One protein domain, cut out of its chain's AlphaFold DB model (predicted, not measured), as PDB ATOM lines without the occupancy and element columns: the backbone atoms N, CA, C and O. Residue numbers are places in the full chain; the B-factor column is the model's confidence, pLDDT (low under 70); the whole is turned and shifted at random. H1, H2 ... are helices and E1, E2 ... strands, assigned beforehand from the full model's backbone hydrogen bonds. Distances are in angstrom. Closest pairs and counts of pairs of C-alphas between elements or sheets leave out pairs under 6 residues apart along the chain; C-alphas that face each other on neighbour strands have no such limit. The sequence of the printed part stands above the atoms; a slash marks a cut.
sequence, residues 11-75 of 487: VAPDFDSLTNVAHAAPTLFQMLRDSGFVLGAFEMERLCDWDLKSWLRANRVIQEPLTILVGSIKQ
ATOM      1  N   VAL A  11     -31.883  19.637  -1.479       82.50
ATOM      2  CA  VAL A  11     -32.624  20.599  -0.650       82.50
ATOM      3  C   VAL A  11     -31.669  21.332   0.298       82.50
ATOM      4  O   VAL A  11     -31.053  20.721   1.169       82.50
ATOM      5  N   ALA A  12     -31.560  22.654   0.157       79.62
ATOM      6  CA  ALA A  12     -30.690  23.480   0.987       79.62
ATOM      7  C   ALA A  12     -31.099  23.403   2.476       79.62
ATOM      8  O   ALA A  12     -32.277  23.615   2.786       79.62
ATOM      9  N   PRO A  13     -30.159  23.132   3.402       80.62
ATOM     10  CA  PRO A  13     -30.460  23.029   4.824       80.62
ATOM     11  C   PRO A  13     -30.754  24.398   5.450       80.62
ATOM     12  O   PRO A  13     -29.997  25.352   5.270       80.62
ATOM     13  N   ASP A  14     -31.819  24.468   6.248       81.31
ATOM     14  CA  ASP A  14     -32.049  25.576   7.176       81.31
ATOM     15  C   ASP A  14     -31.229  25.345   8.453       81.31
ATOM     16  O   ASP A  14     -31.609  24.547   9.313       81.31
ATOM     17  N   PHE A  15     -30.090  26.028   8.571       78.19
ATOM     18  CA  PHE A  15     -29.181  25.887   9.711       78.19
ATOM     19  C   PHE A  15     -29.788  26.318  11.046       78.19
ATOM     20  O   PHE A  15     -29.369  25.784  12.072       78.19
ATOM     21  N   ASP A  16     -30.760  27.230  11.047       75.44
ATOM     22  CA  ASP A  16     -31.355  27.743  12.283       75.44
ATOM     23  C   ASP A  16     -32.310  26.701  12.905       75.44
ATOM     24  O   ASP A  16     -32.527  26.684  14.117       75.44
ATOM     25  N   SER A  17     -32.783  25.739  12.099       74.62
ATOM     26  CA  SER A  17     -33.527  24.558  12.560       74.62
ATOM     27  C   SER A  17     -32.651  23.451  13.182       74.62
ATOM     28  O   SER A  17     -33.148  22.625  13.954       74.62
ATOM     29  N   LEU A  18     -31.341  23.414  12.889       81.38
ATOM     30  CA  LEU A  18     -30.438  22.292  13.208       81.38
ATOM     31  C   LEU A  18     -29.914  22.319  14.659       81.38
ATOM     32  O   LEU A  18     -28.715  22.264  14.927       81.38
ATOM     33  N   THR A  19     -30.836  22.362  15.615       78.75
ATOM     34  CA  THR A  19     -30.571  22.503  17.060       78.75
ATOM     35  C   THR A  19     -30.073  21.231  17.764       78.75
ATOM     36  O   THR A  19     -29.679  21.291  18.927       78.75
ATOM     37  N   ASN A  20     -30.076  20.073  17.093       80.81
ATOM     38  CA  ASN A  20     -29.719  18.770  17.671       80.81
ATOM     39  C   ASN A  20     -29.036  17.866  16.625       80.81
ATOM     40  O   ASN A  20     -29.347  17.943  15.435       80.81
ATOM     41  N   VAL A  21     -28.151  16.963  17.067       79.50
ATOM     42  CA  VAL A  21     -27.495  15.927  16.241       79.50
ATOM     43  C   VAL A  21     -28.531  15.084  15.495       79.50
ATOM     44  O   VAL A  21     -28.356  14.799  14.312       79.50
ATOM     45  N   ALA A  22     -29.660  14.780  16.147       79.00
ATOM     46  CA  ALA A  22     -30.793  14.059  15.561       79.00
ATOM     47  C   ALA A  22     -31.438  14.751  14.336       79.00
ATOM     48  O   ALA A  22     -32.210  14.119  13.621       79.00
ATOM     49  N   HIS A  23     -31.111  16.022  14.074       77.94
ATOM     50  CA  HIS A  23     -31.479  16.739  12.850       77.94
ATOM     51  C   HIS A  23     -30.244  17.008  11.978       77.94
ATOM     52  O   HIS A  23     -30.241  16.678  10.796       77.94
ATOM     53  N   ALA A  24     -29.154  17.512  12.567       79.94
ATOM     54  CA  ALA A  24     -27.943  17.886  11.837       79.94
ATOM     55  C   ALA A  24     -27.251  16.709  11.115       79.94
ATOM     56  O   ALA A  24     -26.662  16.919  10.052       79.94
ATOM     57  N   ALA A  25     -27.327  15.483  11.649       78.75
ATOM     58  CA  ALA A  25     -26.756  14.303  11.001       78.75
ATOM     59  C   ALA A  25     -27.612  13.793   9.820       78.75
ATOM     60  O   ALA A  25     -27.077  13.730   8.709       78.75
ATOM     61  N   PRO A  26     -28.929  13.512   9.967       79.81
ATOM     62  CA  PRO A  26     -29.781  13.146   8.829       79.81
ATOM     63  C   PRO A  26     -29.771  14.165   7.685       79.81
ATOM     64  O   PRO A  26     -29.743  13.763   6.525       79.81
ATOM     65  N   THR A  27     -29.732  15.467   7.990       81.50
ATOM     66  CA  THR A  27     -29.661  16.525   6.971       81.50
ATOM     67  C   THR A  27     -28.406  16.422   6.100       81.50
ATOM     68  O   THR A  27     -28.515  16.551   4.879       81.50
ATOM     69  N   LEU A  28     -27.238  16.106   6.677       82.06
ATOM     70  CA  LEU A  28     -26.011  15.918   5.897       82.06
ATOM     71  C   LEU A  28     -26.107  14.687   4.984       82.06
ATOM     72  O   LEU A  28     -25.765  14.762   3.804       82.06
ATOM     73  N   PHE A  29     -26.605  13.565   5.512       80.38
ATOM     74  CA  PHE A  29     -26.773  12.337   4.732       80.38
ATOM     75  C   PHE A  29     -27.800  12.490   3.603       80.38
ATOM     76  O   PHE A  29     -27.577  11.962   2.515       80.38
ATOM     77  N   GLN A  30     -28.892  13.231   3.821       81.00
ATOM     78  CA  GLN A  30     -29.888  13.494   2.783       81.00
ATOM     79  C   GLN A  30     -29.329  14.417   1.690       81.00
ATOM     80  O   GLN A  30     -29.426  14.076   0.516       81.00
ATOM     81  N   MET A  31     -28.644  15.507   2.057       83.06
ATOM     82  CA  MET A  31     -27.971  16.410   1.109       83.06
ATOM     83  C   MET A  31     -26.961  15.674   0.207       83.06
ATOM     84  O   MET A  31     -26.889  15.934  -0.997       83.06
ATOM     85  N   LEU A  32     -26.202  14.728   0.772       79.25
ATOM     86  CA  LEU A  32     -25.272  13.877   0.024       79.25
ATOM     87  C   LEU A  32     -26.008  12.874  -0.884       79.25
ATOM     88  O   LEU A  32     -25.660  12.758  -2.059       79.25
ATOM     89  N   ARG A  33     -27.054  12.208  -0.372       76.44
ATOM     90  CA  ARG A  33     -27.897  11.268  -1.130       76.44
ATOM     91  C   ARG A  33     -28.554  11.931  -2.342       76.44
ATOM     92  O   ARG A  33     -28.450  11.389  -3.437       76.44
ATOM     93  N   ASP A  34     -29.202  13.081  -2.156       76.19
ATOM     94  CA  ASP A  34     -29.880  13.832  -3.225       76.19
ATOM     95  C   ASP A  34     -28.889  14.179  -4.351       76.19
ATOM     96  O   ASP A  34     -29.142  13.934  -5.534       76.19
ATOM     97  N   SER A  35     -27.698  14.638  -3.949       71.38
ATOM     98  CA  SER A  35     -26.572  14.972  -4.828       71.38
ATOM     99  C   SER A  35     -25.923  13.759  -5.525       71.38
ATOM    100  O   SER A  35     -24.962  13.938  -6.269       71.38
ATOM    101  N   GLY A  36     -26.397  12.528  -5.305       65.69
ATOM    102  CA  GLY A  36     -25.871  11.315  -5.948       65.69
ATOM    103  C   GLY A  36     -24.627  10.712  -5.282       65.69
ATOM    104  O   GLY A  36     -23.937   9.894  -5.896       65.69
ATOM    105  N   PHE A  37     -24.321  11.087  -4.035       66.69
ATOM    106  CA  PHE A  37     -23.273  10.445  -3.239       66.69
ATOM    107  C   PHE A  37     -23.851   9.309  -2.394       66.69
ATOM    108  O   PHE A  37     -24.497   9.531  -1.369       66.69
ATOM    109  N   VAL A  38     -23.540   8.074  -2.782       58.41
ATOM    110  CA  VAL A  38     -23.681   6.912  -1.899       58.41
ATOM    111  C   VAL A  38     -22.438   6.848  -1.011       58.41
ATOM    112  O   VAL A  38     -21.360   6.491  -1.485       58.41
ATOM    113  N   LEU A  39     -22.579   7.201   0.270       57.41
ATOM    114  CA  LEU A  39     -21.553   6.899   1.271       57.41
ATOM    115  C   LEU A  39     -21.526   5.389   1.512       57.41
ATOM    116  O   LEU A  39     -22.562   4.782   1.788       57.41
ATOM    117  N   GLY A  40     -20.339   4.790   1.448       50.91
ATOM    118  CA  GLY A  40     -20.145   3.414   1.895       50.91
ATOM    119  C   GLY A  40     -20.291   3.311   3.416       50.91
ATOM    120  O   GLY A  40     -20.032   4.275   4.135       50.91
ATOM    121  N   ALA A  41     -20.636   2.130   3.939       42.19
ATOM    122  CA  ALA A  41     -20.759   1.912   5.390       42.19
ATOM    123  C   ALA A  41     -19.489   2.334   6.170       42.19
ATOM    124  O   ALA A  41     -19.575   2.944   7.234       42.19
ATOM    125  N   PHE A  42     -18.313   2.112   5.574       33.38
ATOM    126  CA  PHE A  42     -16.997   2.533   6.077       33.38
ATOM    127  C   PHE A  42     -16.837   4.058   6.253       33.38
ATOM    128  O   PHE A  42     -16.056   4.525   7.079       33.38
ATOM    129  N   GLU A  43     -17.576   4.862   5.487       55.06
ATOM    130  CA  GLU A  43     -17.544   6.325   5.582       55.06
ATOM    131  C   GLU A  43     -18.492   6.846   6.681       55.06
ATOM    132  O   GLU A  43     -18.309   7.968   7.149       55.06
ATOM    133  N   MET A  44     -19.439   6.022   7.157       49.62
ATOM    134  CA  MET A  44     -20.326   6.333   8.290       49.62
ATOM    135  C   MET A  44     -19.690   6.025   9.652       49.62
ATOM    136  O   MET A  44     -19.901   6.774  10.601       49.62
ATOM    137  N   GLU A  45     -18.872   4.970   9.742       45.03
ATOM    138  CA  GLU A  45     -18.177   4.548  10.973       45.03
ATOM    139  C   GLU A  45     -17.384   5.696  11.627       45.03
ATOM    140  O   GLU A  45     -17.379   5.862  12.842       45.03
ATOM    141  N   ARG A  46     -16.779   6.565  10.808       55.75
ATOM    142  CA  ARG A  46     -15.957   7.703  11.259       55.75
ATOM    143  C   ARG A  46     -16.759   8.960  11.640       55.75
ATOM    144  O   ARG A  46     -16.158  10.014  11.867       55.75
ATOM    145  N   LEU A  47     -18.090   8.858  11.679       60.94
ATOM    146  CA  LEU A  47     -19.029   9.939  12.005       60.94
ATOM    147  C   LEU A  47     -19.824   9.678  13.298       60.94
ATOM    148  O   LEU A  47     -20.461  10.598  13.805       60.94
ATOM    149  N   CYS A  48     -19.803   8.454  13.841       59.09
ATOM    150  CA  CYS A  48     -20.634   8.065  14.989       59.09
ATOM    151  C   CYS A  48     -20.389   8.913  16.251       59.09
ATOM    152  O   CYS A  48     -21.345   9.234  16.955       59.09
ATOM    153  N   ASP A  49     -19.143   9.329  16.493       67.19
ATOM    154  CA  ASP A  49     -18.735  10.078  17.693       67.19
ATOM    155  C   ASP A  49     -18.790  11.613  17.522       67.19
ATOM    156  O   ASP A  49     -18.230  12.362  18.325       67.19
ATOM    157  N   TRP A  50     -19.400  12.121  16.444       74.00
ATOM    158  CA  TRP A  50     -19.411  13.558  16.150       74.00
ATOM    159  C   TRP A  50     -20.412  14.341  17.008       74.00
ATOM    160  O   TRP A  50     -21.610  14.050  17.041       74.00
ATOM    161  N   ASP A  51     -19.927  15.422  17.619       75.31
ATOM    162  CA  ASP A  51     -20.750  16.381  18.354       75.31
ATOM    163  C   ASP A  51     -21.561  17.302  17.418       75.31
ATOM    164  O   ASP A  51     -21.264  17.451  16.228       75.31
ATOM    165  N   LEU A  52     -22.574  17.984  17.964       78.25
ATOM    166  CA  LEU A  52     -23.423  18.918  17.208       78.25
ATOM    167  C   LEU A  52     -22.610  19.989  16.460       78.25
ATOM    168  O   LEU A  52     -22.943  20.339  15.327       78.25
ATOM    169  N   LYS A  53     -21.522  20.492  17.051       77.56
ATOM    170  CA  LYS A  53     -20.668  21.516  16.434       77.56
ATOM    171  C   LYS A  53     -19.919  20.969  15.217       77.56
ATOM    172  O   LYS A  53     -19.770  21.687  14.228       77.56
ATOM    173  N   SER A  54     -19.491  19.708  15.262       80.25
ATOM    174  CA  SER A  54     -18.887  18.998  14.130       80.25
ATOM    175  C   SER A  54     -19.900  18.751  13.011       80.25
ATOM    176  O   SER A  54     -19.609  19.083  11.862       80.25
ATOM    177  N   TRP A  55     -21.120  18.303  13.328       79.50
ATOM    178  CA  TRP A  55     -22.192  18.149  12.333       79.50
ATOM    179  C   TRP A  55     -22.593  19.474  11.669       79.50
ATOM    180  O   TRP A  55     -22.713  19.537  10.444       79.50
ATOM    181  N   LEU A  56     -22.749  20.557  12.434       76.94
ATOM    182  CA  LEU A  56     -23.062  21.885  11.889       76.94
ATOM    183  C   LEU A  56     -21.928  22.433  11.008       76.94
ATOM    184  O   LEU A  56     -22.189  22.996   9.941       76.94
ATOM    185  N   ARG A  57     -20.665  22.229  11.414       77.69
ATOM    186  CA  ARG A  57     -19.488  22.556  10.594       77.69
ATOM    187  C   ARG A  57     -19.499  21.766   9.285       77.69
ATOM    188  O   ARG A  57     -19.279  22.354   8.232       77.69
ATOM    189  N   ALA A  58     -19.767  20.464   9.346       77.38
ATOM    190  CA  ALA A  58     -19.772  19.577   8.192       77.38
ATOM    191  C   ALA A  58     -20.843  19.958   7.164       77.38
ATOM    192  O   ALA A  58     -20.512  20.136   5.995       77.38
ATOM    193  N   ASN A  59     -22.087  20.179   7.608       78.69
ATOM    194  CA  ASN A  59     -23.164  20.674   6.744       78.69
ATOM    195  C   ASN A  59     -22.742  21.961   6.017       78.69
ATOM    196  O   ASN A  59     -22.874  22.044   4.801       78.69
ATOM    197  N   ARG A  60     -22.157  22.932   6.732       79.81
ATOM    198  CA  ARG A  60     -21.728  24.213   6.143       79.81
ATOM    199  C   ARG A  60     -20.556  24.074   5.164       79.81
ATOM    200  O   ARG A  60     -20.570  24.711   4.121       79.81
ATOM    201  N   VAL A  61     -19.564  23.235   5.477       77.88
ATOM    202  CA  VAL A  61     -18.384  22.985   4.620       77.88
ATOM    203  C   VAL A  61     -18.740  22.204   3.350       77.88
ATOM    204  O   VAL A  61     -18.072  22.363   2.334       77.88
ATOM    205  N   ILE A  62     -19.775  21.361   3.393       77.00
ATOM    206  CA  ILE A  62     -20.168  20.493   2.272       77.00
ATOM    207  C   ILE A  62     -21.248  21.149   1.387       77.00
ATOM    208  O   ILE A  62     -21.223  20.963   0.171       77.00
ATOM    209  N   GLN A  63     -22.139  21.974   1.950       80.12
ATOM    210  CA  GLN A  63     -23.213  22.651   1.208       80.12
ATOM    211  C   GLN A  63     -22.702  23.534   0.061       80.12
ATOM    212  O   GLN A  63     -23.242  23.461  -1.041       80.12
ATOM    213  N   GLU A  64     -21.711  24.396   0.297       74.12
ATOM    214  CA  GLU A  64     -21.222  25.340  -0.721       74.12
ATOM    215  C   GLU A  64     -20.619  24.606  -1.941       74.12
ATOM    216  O   GLU A  64     -21.108  24.825  -3.054       74.12
ATOM    217  N   PRO A  65     -19.685  23.644  -1.774       72.62
ATOM    218  CA  PRO A  65     -19.226  22.785  -2.864       72.62
ATOM    219  C   PRO A  65     -20.339  22.029  -3.604       72.62
ATOM    220  O   PRO A  65     -20.301  21.963  -4.830       72.62
ATOM    221  N   LEU A  66     -21.340  21.477  -2.902       71.25
ATOM    222  CA  LEU A  66     -22.462  20.786  -3.557       71.25
ATOM    223  C   LEU A  66     -23.372  21.754  -4.326       71.25
ATOM    224  O   LEU A  66     -23.831  21.424  -5.417       71.25
ATOM    225  N   THR A  67     -23.593  22.966  -3.806       77.44
ATOM    226  CA  THR A  67     -24.393  24.009  -4.473       77.44
ATOM    227  C   THR A  67     -23.764  24.414  -5.804       77.44
ATOM    228  O   THR A  67     -24.479  24.594  -6.785       77.44
ATOM    229  N   ILE A  68     -22.431  24.504  -5.859       73.25
ATOM    230  CA  ILE A  68     -21.674  24.779  -7.093       73.25
ATOM    231  C   ILE A  68     -21.755  23.599  -8.079       73.25
ATOM    232  O   ILE A  68     -21.776  23.809  -9.288       73.25
ATOM    233  N   LEU A  69     -21.786  22.364  -7.569       68.94
ATOM    234  CA  LEU A  69     -21.620  21.142  -8.362       68.94
ATOM    235  C   LEU A  69     -22.931  20.569  -8.925       68.94
ATOM    236  O   LEU A  69     -22.916  19.991 -10.010       68.94
ATOM    237  N   VAL A  70     -24.049  20.711  -8.203       75.12
ATOM    238  CA  VAL A  70     -25.360  20.142  -8.588       75.12
ATOM    239  C   VAL A  70     -26.534  21.121  -8.414       75.12
ATOM    240  O   VAL A  70     -27.644  20.835  -8.859       75.12
ATOM    241  N   GLY A  71     -26.307  22.293  -7.812       76.12
ATOM    242  CA  GLY A  71     -27.357  23.261  -7.477       76.12
ATOM    243  C   GLY A  71     -28.116  22.922  -6.188       76.12
ATOM    244  O   GLY A  71     -28.015  21.819  -5.652       76.12
ATOM    245  N   SER A  72     -28.889  23.885  -5.677       83.38
ATOM    246  CA  SER A  72     -29.662  23.731  -4.435       83.38
ATOM    247  C   SER A  72     -31.056  24.355  -4.530       83.38
ATOM    248  O   SER A  72     -31.191  25.488  -4.999       83.38
ATOM    249  N   ILE A  73     -32.073  23.676  -4.000       81.44
ATOM    250  CA  ILE A  73     -33.450  24.175  -3.882       81.44
ATOM    251  C   ILE A  73     -33.673  24.695  -2.455       81.44
ATOM    252  O   ILE A  73     -33.433  23.974  -1.489       81.44
ATOM    253  N   LYS A  74     -34.156  25.933  -2.294       75.44
ATOM    254  CA  LYS A  74     -34.567  26.455  -0.975       75.44
ATOM    255  C   LYS A  74     -35.894  25.827  -0.546       75.44
ATOM    256  O   LYS A  74     -36.824  25.780  -1.349       75.44
ATOM    257  N   GLN A  75     -36.014  25.414   0.717       60.25
ATOM    258  CA  GLN A  75     -37.321  25.046   1.271       60.25
ATOM    259  C   GLN A  75     -38.246  26.270   1.310       60.25
ATOM    260  O   GLN A  75     -37.830  27.361   1.702       60.25
TER     261      GLN A  75
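This is residues 11 to 75 of the 487 residues of an uncharacterized protein of Phytophthora fragariae (UniProt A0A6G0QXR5). Two helices, H1 and H3, lie side by side and run the same way, and between them the chain goes back through a wide loop that holds the short helix H2 away from both. The first residues, 11 to 12, pair in parallel with the small strand E1 near the other end of the printed part. The printed part has 65 residues, with three named helices and one named strand in the order H1, H2, H3, E1, and is mostly helix. It is compact, with a radius of gyration of the C-alphas of 11.4 A and spans of 30 by 28 by 15 A.

Residues 11 to 12 pair in parallel with residues 73 to 74 of E1, residues 72 to 74; E1 pairs with no named strand. H1, residues 21 to 34, touches H3, residues 52 to 70, at a shallow tilt of 17 degrees, the same way; their closest C-alphas, those of Val 21 and Leu 52, are 5.1 A apart. H2, residues 41 to 45, is apart from H1, H3 and E1. The closest C-alphas of H3 and E1, those of Leu 66 and Ser 72, are 7.8 A apart. Every O i to N i+4 pair is within hydrogen-bond range in H2, 8 of 10 in H1 and 13 of 15 in H3.

H1 begins at C-alpha 21 (-27.495, 15.927, 16.241) and is 19.7 A long. H2 has five residues. H3 is 25.9 A long, ends at C-alpha 70 (-25.360, 20.142, -8.588) and has a kink of 32 degrees near residue 64. E1 ends at C-alpha 74 (-34.567, 26.455, -0.975).

The C-alphas of Phe 42 and Gln 75, the two farthest apart, are 30.7 A apart. The printed part has no cut and no long link. Its mean pLDDT is 72.7; residues 36 to 49, 69 and 75 are under 70.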